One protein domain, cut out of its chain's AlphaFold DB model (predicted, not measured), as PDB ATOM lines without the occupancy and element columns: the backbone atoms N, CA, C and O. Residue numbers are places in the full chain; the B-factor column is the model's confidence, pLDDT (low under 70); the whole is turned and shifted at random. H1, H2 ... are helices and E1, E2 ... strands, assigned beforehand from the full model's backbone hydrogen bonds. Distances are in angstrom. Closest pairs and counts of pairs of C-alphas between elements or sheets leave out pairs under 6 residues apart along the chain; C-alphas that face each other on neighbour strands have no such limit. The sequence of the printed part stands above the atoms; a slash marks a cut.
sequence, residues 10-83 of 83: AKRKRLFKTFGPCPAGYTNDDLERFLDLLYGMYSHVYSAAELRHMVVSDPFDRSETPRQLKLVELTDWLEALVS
ATOM      1  N   ALA A  10     -14.770  26.090  16.370       91.88
ATOM      2  CA  ALA A  10     -14.973  24.706  16.787       91.88
ATOM      3  C   ALA A  10     -14.053  23.729  16.032       91.88
ATOM      4  O   ALA A  10     -13.450  22.851  16.656       91.88
ATOM      5  N   LYS A  11     -13.908  23.899  14.708       89.94
ATOM      6  CA  LYS A  11     -12.989  23.102  13.883       89.94
ATOM      7  C   LYS A  11     -11.538  23.360  14.298       89.94
ATOM      8  O   LYS A  11     -10.833  22.397  14.586       89.94
ATOM      9  N   ARG A  12     -11.138  24.628  14.462       91.75
ATOM     10  CA  ARG A  12      -9.807  25.035  14.958       91.75
ATOM     11  C   ARG A  12      -9.468  24.362  16.291       91.75
ATOM     12  O   ARG A  12      -8.448  23.687  16.410       91.75
ATOM     13  N   LYS A  13     -10.372  24.447  17.277       92.12
ATOM     14  CA  LYS A  13     -10.197  23.811  18.595       92.12
ATOM     15  C   LYS A  13     -10.039  22.291  18.498       92.12
ATOM     16  O   LYS A  13      -9.229  21.717  19.224       92.12
ATOM     17  N   ARG A  14     -10.807  21.629  17.625       93.44
ATOM     18  CA  ARG A  14     -10.684  20.182  17.389       93.44
ATOM     19  C   ARG A  14      -9.326  19.835  16.772       93.44
ATOM     20  O   ARG A  14      -8.685  18.915  17.264       93.44
ATOM     21  N   LEU A  15      -8.888  20.574  15.754       93.06
ATOM     22  CA  LEU A  15      -7.611  20.342  15.075       93.06
ATOM     23  C   LEU A  15      -6.431  20.482  16.039       93.06
ATOM     24  O   LEU A  15      -5.615  19.572  16.122       93.06
ATOM     25  N   PHE A  16      -6.390  21.539  16.854       92.75
ATOM     26  CA  PHE A  16      -5.315  21.726  17.838       92.75
ATOM     27  C   PHE A  16      -5.322  20.663  18.935       92.75
ATOM     28  O   PHE A  16      -4.266  20.262  19.411       92.75
ATOM     29  N   LYS A  17      -6.499  20.156  19.319       92.94
ATOM     30  CA  LYS A  17      -6.589  19.025  20.250       92.94
ATOM     31  C   LYS A  17      -6.022  17.735  19.644       92.94
ATOM     32  O   LYS A  17      -5.476  16.921  20.379       92.94
ATOM     33  N   THR A  18      -6.194  17.523  18.340       91.25
ATOM     34  CA  THR A  18      -5.790  16.286  17.656       91.25
ATOM     35  C   THR A  18      -4.327  16.309  17.208       91.25
ATOM     36  O   THR A  18      -3.612  15.326  17.401       91.25
ATOM     37  N   PHE A  19      -3.878  17.410  16.611       90.88
ATOM     38  CA  PHE A  19      -2.563  17.516  15.975       90.88
ATOM     39  C   PHE A  19      -1.561  18.339  16.785       90.88
ATOM     40  O   PHE A  19      -0.361  18.179  16.593       90.88
ATOM     41  N   GLY A  20      -2.042  19.121  17.753       90.44
ATOM     42  CA  GLY A  20      -1.209  19.955  18.609       90.44
ATOM     43  C   GLY A  20      -1.056  21.393  18.098       90.44
ATOM     44  O   GLY A  20      -1.702  21.788  17.118       90.44
ATOM     45  N   PRO A  21      -0.249  22.200  18.810       90.06
ATOM     46  CA  PRO A  21       0.098  23.563  18.412       90.06
ATOM     47  C   PRO A  21       1.116  23.566  17.257       90.06
ATOM     48  O   PRO A  21       1.438  22.520  16.698       90.06
ATOM     49  N   CYS A  22       1.634  24.751  16.921       87.69
ATOM     50  CA  CYS A  22       2.675  24.921  15.909       87.69
ATOM     51  C   CYS A  22       3.877  23.983  16.173       87.69
ATOM     52  O   CYS A  22       4.374  23.941  17.306       87.69
ATOM     53  N   PRO A  23       4.344  23.231  15.158       90.00
ATOM     54  CA  PRO A  23       5.531  22.389  15.259       90.00
ATOM     55  C   PRO A  23       6.763  23.159  15.738       90.00
ATOM     56  O   PRO A  23       7.069  24.253  15.266       90.00
ATOM     57  N   ALA A  24       7.519  22.563  16.662       88.31
ATOM     58  CA  ALA A  24       8.718  23.193  17.196       88.31
ATOM     59  C   ALA A  24       9.759  23.444  16.089       88.31
ATOM     60  O   ALA A  24      10.124  22.531  15.348       88.31
ATOM     61  N   GLY A  25      10.271  24.675  16.025       90.06
ATOM     62  CA  GLY A  25      11.296  25.078  15.058       90.06
ATOM     63  C   GLY A  25      10.764  25.594  13.720       90.06
ATOM     64  O   GLY A  25      11.581  25.859  12.845       90.06
ATOM     65  N   TYR A  26       9.446  25.761  13.570       91.31
ATOM     66  CA  TYR A  26       8.829  26.366  12.389       91.31
ATOM     67  C   TYR A  26       8.182  27.703  12.747       91.31
ATOM     68  O   TYR A  26       7.550  27.844  13.796       91.31
ATOM     69  N   THR A  27       8.353  28.692  11.874       92.50
ATOM     70  CA  THR A  27       7.637  29.970  11.955       92.50
ATOM     71  C   THR A  27       6.310  29.890  11.200       92.50
ATOM     72  O   THR A  27       6.113  28.989  10.385       92.50
ATOM     73  N   ASN A  28       5.399  30.839  11.438       90.81
ATOM     74  CA  ASN A  28       4.164  30.923  10.651       90.81
ATOM     75  C   ASN A  28       4.471  31.075   9.153       90.81
ATOM     76  O   ASN A  28       3.880  30.358   8.357       90.81
ATOM     77  N   ASP A  29       5.465  31.890   8.784       93.31
ATOM     78  CA  ASP A  29       5.912  32.059   7.394       93.31
ATOM     79  C   ASP A  29       6.378  30.736   6.760       93.31
ATOM     80  O   ASP A  29       6.114  30.476   5.584       93.31
ATOM     81  N   ASP A  30       7.071  29.879   7.520       94.12
ATOM     82  CA  ASP A  30       7.493  28.559   7.032       94.12
ATOM     83  C   ASP A  30       6.283  27.660   6.754       94.12
ATOM     84  O   ASP A  30       6.247  26.950   5.745       94.12
ATOM     85  N   LEU A  31       5.280  27.703   7.637       94.06
ATOM     86  CA  LEU A  31       4.051  26.926   7.498       94.06
ATOM     87  C   LEU A  31       3.166  27.440   6.358       94.06
ATOM     88  O   LEU A  31       2.614  26.624   5.623       94.06
ATOM     89  N   GLU A  32       3.070  28.757   6.168       93.75
ATOM     90  CA  GLU A  32       2.363  29.370   5.038       93.75
ATOM     91  C   GLU A  32       2.992  28.947   3.709       93.75
ATOM     92  O   GLU A  32       2.299  28.445   2.825       93.75
ATOM     93  N   ARG A  33       4.323  29.040   3.586       94.94
ATOM     94  CA  ARG A  33       5.038  28.592   2.379       94.94
ATOM     95  C   ARG A  33       4.859  27.102   2.119       94.94
ATOM     96  O   ARG A  33       4.755  26.682   0.967       94.94
ATOM     97  N   PHE A  34       4.844  26.291   3.176       94.12
ATOM     98  CA  PHE A  34       4.598  24.862   3.045       94.12
ATOM     99  C   PHE A  34       3.166  24.575   2.577       94.12
ATOM    100  O   PHE A  34       2.968  23.748   1.686       94.12
ATOM    101  N   LEU A  35       2.178  25.290   3.114       93.00
ATOM    102  CA  LEU A  35       0.786  25.193   2.690       93.00
ATOM    103  C   LEU A  35       0.605  25.618   1.222       93.00
ATOM    104  O   LEU A  35      -0.049  24.903   0.460       93.00
ATOM    105  N   ASP A  36       1.243  26.710   0.796       92.25
ATOM    106  CA  ASP A  36       1.249  27.157  -0.603       92.25
ATOM    107  C   ASP A  36       1.838  26.095  -1.539       92.25
ATOM    108  O   ASP A  36       1.284  25.828  -2.612       92.25
ATOM    109  N   LEU A  37       2.933  25.443  -1.130       92.75
ATOM    110  CA  LEU A  37       3.538  24.351  -1.892       92.75
ATOM    111  C   LEU A  37       2.575  23.164  -2.032       92.75
ATOM    112  O   LEU A  37       2.418  22.640  -3.136       92.75
ATOM    113  N   LEU A  38       1.909  22.757  -0.945       90.88
ATOM    114  CA  LEU A  38       0.910  21.685  -0.982       90.88
ATOM    115  C   LEU A  38      -0.226  22.042  -1.946       90.88
ATOM    116  O   LEU A  38      -0.580  21.237  -2.810       90.88
ATOM    117  N   TYR A  39      -0.758  23.263  -1.870       89.62
ATOM    118  CA  TYR A  39      -1.796  23.697  -2.799       89.62
ATOM    119  C   TYR A  39      -1.314  23.724  -4.250       89.62
ATOM    120  O   TYR A  39      -2.029  23.243  -5.133       89.62
ATOM    121  N   GLY A  40      -0.093  24.185  -4.514       90.38
ATOM    122  CA  GLY A  40       0.509  24.144  -5.847       90.38
ATOM    123  C   GLY A  40       0.655  22.721  -6.400       90.38
ATOM    124  O   GLY A  40       0.306  22.473  -7.553       90.38
ATOM    125  N   MET A  41       1.108  21.771  -5.578       88.88
ATOM    126  CA  MET A  41       1.317  20.377  -5.991       88.88
ATOM    127  C   MET A  41       0.018  19.659  -6.366       88.88
ATOM    128  O   MET A  41      -0.009  18.883  -7.321       88.88
ATOM    129  N   TYR A  42      -1.051  19.890  -5.604       85.38
ATOM    130  CA  TYR A  42      -2.266  19.082  -5.694       85.38
ATOM    131  C   TYR A  42      -3.392  19.726  -6.514       85.38
ATOM    132  O   TYR A  42      -4.228  19.001  -7.055       85.38
ATOM    133  N   SER A  43      -3.408  21.056  -6.655       80.56
ATOM    134  CA  SER A  43      -4.520  21.807  -7.270       80.56
ATOM    135  C   SER A  43      -4.808  21.481  -8.738       80.56
ATOM    136  O   SER A  43      -5.946  21.634  -9.177       80.56
ATOM    137  N   HIS A  44      -3.809  21.039  -9.503       80.69
ATOM    138  CA  HIS A  44      -3.948  20.785 -10.943       80.69
ATOM    139  C   HIS A  44      -4.066  19.308 -11.316       80.69
ATOM    140  O   HIS A  44      -4.430  18.991 -12.446       80.69
ATOM    141  N   VAL A  45      -3.725  18.413 -10.390       82.62
ATOM    142  CA  VAL A  45      -3.563  16.982 -10.681       82.62
ATOM    143  C   VAL A  45      -4.720  16.162 -10.124       82.62
ATOM    144  O   VAL A  45      -5.098  15.165 -10.729       82.62
ATOM    145  N   TYR A  46      -5.303  16.591  -9.005       83.12
ATOM    146  CA  TYR A  46      -6.308  15.813  -8.292       83.12
ATOM    147  C   TYR A  46      -7.587  16.610  -8.087       83.12
ATOM    148  O   TYR A  46      -7.581  17.795  -7.752       83.12
ATOM    149  N   SER A  47      -8.712  15.925  -8.233       84.62
ATOM    150  CA  SER A  47     -10.009  16.445  -7.836       84.62
ATOM    151  C   SER A  47     -10.120  16.544  -6.311       84.62
ATOM    152  O   SER A  47      -9.484  15.813  -5.549       84.62
ATOM    153  N   ALA A  48     -11.026  17.403  -5.841       80.62
ATOM    154  CA  ALA A  48     -11.329  17.516  -4.415       80.62
ATOM    155  C   ALA A  48     -11.802  16.188  -3.790       80.62
ATOM    156  O   ALA A  48     -11.628  15.976  -2.590       80.62
ATOM    157  N   ALA A  49     -12.412  15.298  -4.579       85.06
ATOM    158  CA  ALA A  49     -12.810  13.974  -4.109       85.06
ATOM    159  C   ALA A  49     -11.584  13.089  -3.850       85.06
ATOM    160  O   ALA A  49     -11.502  12.470  -2.793       85.06
ATOM    161  N   GLU A  50     -10.610  13.084  -4.759       87.06
ATOM    162  CA  GLU A  50      -9.380  12.294  -4.626       87.06
ATOM    163  C   GLU A  50      -8.536  12.763  -3.436       87.06
ATOM    164  O   GLU A  50      -8.098  11.947  -2.623       87.06
ATOM    165  N   LEU A  51      -8.407  14.080  -3.246       86.62
ATOM    166  CA  LEU A  51      -7.636  14.653  -2.136       86.62
ATOM    167  C   LEU A  51      -8.180  14.272  -0.752       86.62
ATOM    168  O   LEU A  51      -7.409  14.106   0.192       86.62
ATOM    169  N   ARG A  52      -9.497  14.063  -0.611       86.69
ATOM    170  CA  ARG A  52     -10.121  13.627   0.658       86.69
ATOM    171  C   ARG A  52      -9.745  12.205   1.072       86.69
ATOM    172  O   ARG A  52      -9.905  11.857   2.245       86.69
ATOM    173  N   HIS A  53      -9.313  11.385   0.120       89.06
ATOM    174  CA  HIS A  53      -8.922   9.997   0.353       89.06
ATOM    175  C   HIS A  53      -7.407   9.810   0.406       89.06
ATOM    176  O   HIS A  53      -6.948   8.740   0.802       89.06
ATOM    177  N   MET A  54      -6.636  10.842   0.063       92.06
ATOM    178  CA  MET A  54      -5.186  10.788   0.105       92.06
ATOM    179  C   MET A  54      -4.686  10.777   1.552       92.06
ATOM    180  O   MET A  54      -5.029  11.650   2.352       92.06
ATOM    181  N   VAL A  55      -3.873   9.772   1.875       94.25
ATOM    182  CA  VAL A  55      -3.207   9.621   3.172       94.25
ATOM    183  C   VAL A  55      -1.736   9.963   3.000       94.25
ATOM    184  O   VAL A  55      -1.106   9.536   2.033       94.25
ATOM    185  N   VAL A  56      -1.209  10.746   3.934       93.25
ATOM    186  CA  VAL A  56       0.187  11.176   3.975       93.25
ATOM    187  C   VAL A  56       0.769  10.922   5.361       93.25
ATOM    188  O   VAL A  56       0.050  10.946   6.365       93.25
ATOM    189  N   SER A  57       2.080  10.705   5.416       94.38
ATOM    190  CA  SER A  57       2.827  10.752   6.671       94.38
ATOM    191  C   SER A  57       2.846  12.179   7.208       94.38
ATOM    192  O   SER A  57       3.028  13.127   6.444       94.38
ATOM    193  N   ASP A  58       2.698  12.323   8.519       93.06
ATOM    194  CA  ASP A  58       2.868  13.585   9.224       93.06
ATOM    195  C   ASP A  58       4.312  14.080   9.057       93.06
ATOM    196  O   ASP A  58       5.235  13.437   9.563       93.06
ATOM    197  N   PRO A  59       4.540  15.206   8.356       92.06
ATOM    198  CA  PRO A  59       5.891  15.689   8.094       92.06
ATOM    199  C   PRO A  59       6.585  16.236   9.351       92.06
ATOM    200  O   PRO A  59       7.797  16.446   9.334       92.06
ATOM    201  N   PHE A  60       5.843  16.474  10.437       91.88
ATOM    202  CA  PHE A  60       6.382  16.987  11.697       91.88
ATOM    203  C   PHE A  60       6.596  15.890  12.744       91.88
ATOM    204  O   PHE A  60       7.239  16.136  13.768       91.88
ATOM    205  N   ASP A  61       6.097  14.680  12.490       90.81
ATOM    206  CA  ASP A  61       6.334  13.522  13.341       90.81
ATOM    207  C   ASP A  61       7.699  12.902  13.014       90.81
ATOM    208  O   ASP A  61       7.920  12.334  11.946       90.81
ATOM    209  N   ARG A  62       8.635  13.030  13.958       89.06
ATOM    210  CA  ARG A  62      10.008  12.513  13.839       89.06
ATOM    211  C   ARG A  62      10.180  11.106  14.414       89.06
ATOM    212  O   ARG A  62      11.314  10.673  14.613       89.06
ATOM    213  N   SER A  63       9.092  10.422  14.757       90.12
ATOM    214  CA  SER A  63       9.158   9.034  15.202       90.12
ATOM    215  C   SER A  63       9.587   8.097  14.067       90.12
ATOM    216  O   SER A  63       9.531   8.433  12.887       90.12
ATOM    217  N   GLU A  64      10.019   6.890  14.432       91.06
ATOM    218  CA  GLU A  64      10.402   5.847  13.469       91.06
ATOM    219  C   GLU A  64       9.229   5.419  12.569       91.06
ATOM    220  O   GLU A  64       9.430   5.011  11.427       91.06
ATOM    221  N   THR A  65       7.995   5.554  13.065       91.44
ATOM    222  CA  THR A  65       6.765   5.270  12.317       91.44
ATOM    223  C   THR A  65       5.846   6.489  12.351       91.44
ATOM    224  O   THR A  65       4.917   6.534  13.161       91.44
ATOM    225  N   PRO A  66       6.088   7.487  11.475       93.06
ATOM    226  CA  PRO A  66       5.323   8.721  11.474       93.06
ATOM    227  C   PRO A  66       3.825   8.456  11.363       93.06
ATOM    228  O   PRO A  66       3.370   7.661  10.525       93.06
ATOM    229  N   ARG A  67       3.055   9.161  12.191       92.88
ATOM    230  CA  ARG A  67       1.596   9.168  12.151       92.88
ATOM    231  C   ARG A  67       1.106   9.391  10.723       92.88
ATOM    232  O   ARG A  67       1.568  10.282  10.023       92.88
ATOM    233  N   GLN A  68       0.125   8.600  10.310       94.81
ATOM    234  CA  GLN A  68      -0.554   8.769   9.028       94.81
ATOM    235  C   GLN A  68      -1.817   9.611   9.231       94.81
ATOM    236  O   GLN A  68      -2.568   9.373  10.180       94.81
ATOM    237  N   LEU A  69      -2.070  10.577   8.351       94.31
ATOM    238  CA  LEU A  69      -3.278  11.405   8.376       94.31
ATOM    239  C   LEU A  69      -3.766  11.722   6.965       94.31
ATOM    240  O   LEU A  69      -3.039  11.560   5.984       94.31
ATOM    241  N   LYS A  70      -5.017  12.169   6.845       94.12
ATOM    242  CA  LYS A  70      -5.526  12.597   5.543       94.12
ATOM    243  C   LYS A  70      -4.881  13.915   5.138       94.12
ATOM    244  O   LYS A  70      -4.746  14.817   5.962       94.12
ATOM    245  N   LEU A  71      -4.583  14.071   3.851       93.00
ATOM    246  CA  LEU A  71      -4.028  15.313   3.309       93.00
ATOM    247  C   LEU A  71      -4.911  16.525   3.647       93.00
ATOM    248  O   LEU A  71      -4.402  17.562   4.050       93.00
ATOM    249  N   VAL A  72      -6.234  16.362   3.572       92.00
ATOM    250  CA  VAL A  72      -7.192  17.411   3.959       92.00
ATOM    251  C   VAL A  72      -7.127  17.777   5.445       92.00
ATOM    252  O   VAL A  72      -7.353  18.927   5.797       92.00
ATOM    253  N   GLU A  73      -6.806  16.826   6.326       93.25
ATOM    254  CA  GLU A  73      -6.645  17.098   7.759       93.25
ATOM    255  C   GLU A  73      -5.337  17.848   8.030       93.25
ATOM    256  O   GLU A  73      -5.314  18.733   8.884       93.25
ATOM    257  N   LEU A  74      -4.278  17.533   7.273       94.12
ATOM    258  CA  LEU A  74      -3.006  18.252   7.317       94.12
ATOM    259  C   LEU A  74      -3.188  19.710   6.882       94.12
ATOM    260  O   LEU A  74      -2.789  20.610   7.616       94.12
ATOM    261  N   THR A  75      -3.809  19.955   5.724       93.31
ATOM    262  CA  THR A  75      -4.020  21.321   5.219       93.31
ATOM    263  C   THR A  75      -4.952  22.119   6.123       93.31
ATOM    264  O   THR A  75      -4.640  23.259   6.444       93.31
ATOM    265  N   ASP A  76      -6.034  21.506   6.619       93.38
ATOM    266  CA  ASP A  76      -6.941  22.135   7.586       93.38
ATOM    267  C   ASP A  76      -6.205  22.560   8.866       93.38
ATOM    268  O   ASP A  76      -6.459  23.627   9.425       93.38
ATOM    269  N   TRP A  77      -5.313  21.710   9.375       94.56
ATOM    270  CA  TRP A  77      -4.542  22.031  10.569       94.56
ATOM    271  C   TRP A  77      -3.496  23.122  10.310       94.56
ATOM    272  O   TRP A  77      -3.377  24.026  11.133       94.56
ATOM    273  N   LEU A  78      -2.801  23.095   9.170       94.00
ATOM    274  CA  LEU A  78      -1.860  24.149   8.779       94.00
ATOM    275  C   LEU A  78      -2.557  25.501   8.611       94.00
ATOM    276  O   LEU A  78      -2.113  26.488   9.190       94.00
ATOM    277  N   GLU A  79      -3.695  25.539   7.914       93.75
ATOM    278  CA  GLU A  79      -4.535  26.736   7.810       93.75
ATOM    279  C   GLU A  79      -4.946  27.254   9.190       93.75
ATOM    280  O   GLU A  79      -4.902  28.454   9.447       93.75
ATOM    281  N   ALA A  80      -5.303  26.355  10.111       93.12
ATOM    282  CA  ALA A  80      -5.693  26.728  11.464       93.12
ATOM    283  C   ALA A  80      -4.546  27.349  12.277       93.12
ATOM    284  O   ALA A  80      -4.832  28.103  13.207       93.12
ATOM    285  N   LEU A  81      -3.288  27.017  11.965       91.62
ATOM    286  CA  LEU A  81      -2.096  27.569  12.616       91.62
ATOM    287  C   LEU A  81      -1.736  28.968  12.102       91.62
ATOM    288  O   LEU A  81      -1.268  29.785  12.892       91.62
ATOM    289  N   VAL A  82      -1.957  29.234  10.812       90.25
ATOM    290  CA  VAL A  82      -1.577  30.498  10.153       90.25
ATOM    291  C   VAL A  82      -2.716  31.534  10.100       90.25
ATOM    292  O   VAL A  82      -2.479  32.679   9.732       90.25
ATOM    293  N   SER A  83      -3.943  31.152  10.497       79.38
ATOM    294  CA  SER A  83      -5.165  31.994  10.478       79.38
ATOM    295  C   SER A  83      -5.667  32.464  11.848       79.38
ATOM    296  O   SER A  83      -5.230  31.970  12.910       79.38
TER     297      SER A  83
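AT A GLANCE: This is residues 10 to 83 of the 83 residues of an uncharacterized protein of Ktedonobacter sp (UniProt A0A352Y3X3). H4 forms the core of this small domain, with the longer H2 running alongside it on one side and H1 crossing it on the other. A very small hairpin of two strands, E1 and E2, sits by the end of H4 where that helix begins, and the short H3 lies away from H1 on the far side of the domain. The printed part has 74 residues with four named helices and two named strands, in the order H1, H2, H3, E1, E2, H4; the sheet has the order E1 - E2 and is antiparallel, and the class is mostly helix. The whole is compact, with a radius of gyration of the C-alphas of 12.3 A, and rounded, with spans of 31 by 27 by 26 A.

HOW THE PARTS SIT: H1, residues 10 to 19, touches H4, residues 71 to 82, which meets it with residues 76 to 80 alone; the closest C-alphas are those of Arg 12 and Ala 80, 5.7 A apart. Their lines are about perpendicular at 73 degrees, but only just. H2, residues 28 to 42, is apart from H1. It touches H4 at a shallow tilt of 29 degrees, opposite ways, and the closest C-alphas, those of Asn 28 and Val 82, are 5.8 A apart. H3, residues 48 to 51, is close to H4 but not clearly touching, with the closest C-alphas, those of Leu 51 and Leu 71, 6.6 A apart. E1, residues 55 to 57, and E2, residues 68 to 70, form an antiparallel hairpin, with 138 degrees between their directions. N 56 and O 69 are within hydrogen-bond range at 2.9 A, as are N 69 and O 56 at 2.9 A. The closest C-alphas of E1 and H4 are those of Val 55 and Leu 71, 5.8 A apart. H3 and E2 are only just apart, 8.2 A at the closest. In H1, H2 and H4 every O i to N i+4 pair is within hydrogen-bond range; H3 is too short for such a pair.

IN THESE COORDINATES: H1 begins at C-alpha 10 at (-14.973, 24.706, 16.787) and is 14.4 A long. H2 begins at C-alpha 28 at (4.164, 30.923, 10.651) and is 21.2 A long. H3 is 5.2 A long, E1 7.1 A and E2 7.2 A. H4 is 16.8 A long and ends at C-alpha 82 at (-1.577, 30.498, 10.153).

THE WHOLE: The two C-alphas farthest apart are those of Gly 25 and Ala 49, 32.7 A. The printed part has no cut and no long link; Ser 83 is the chain's last residue. The mean pLDDT of the printed part is 90.7, and no printed residue is under 70.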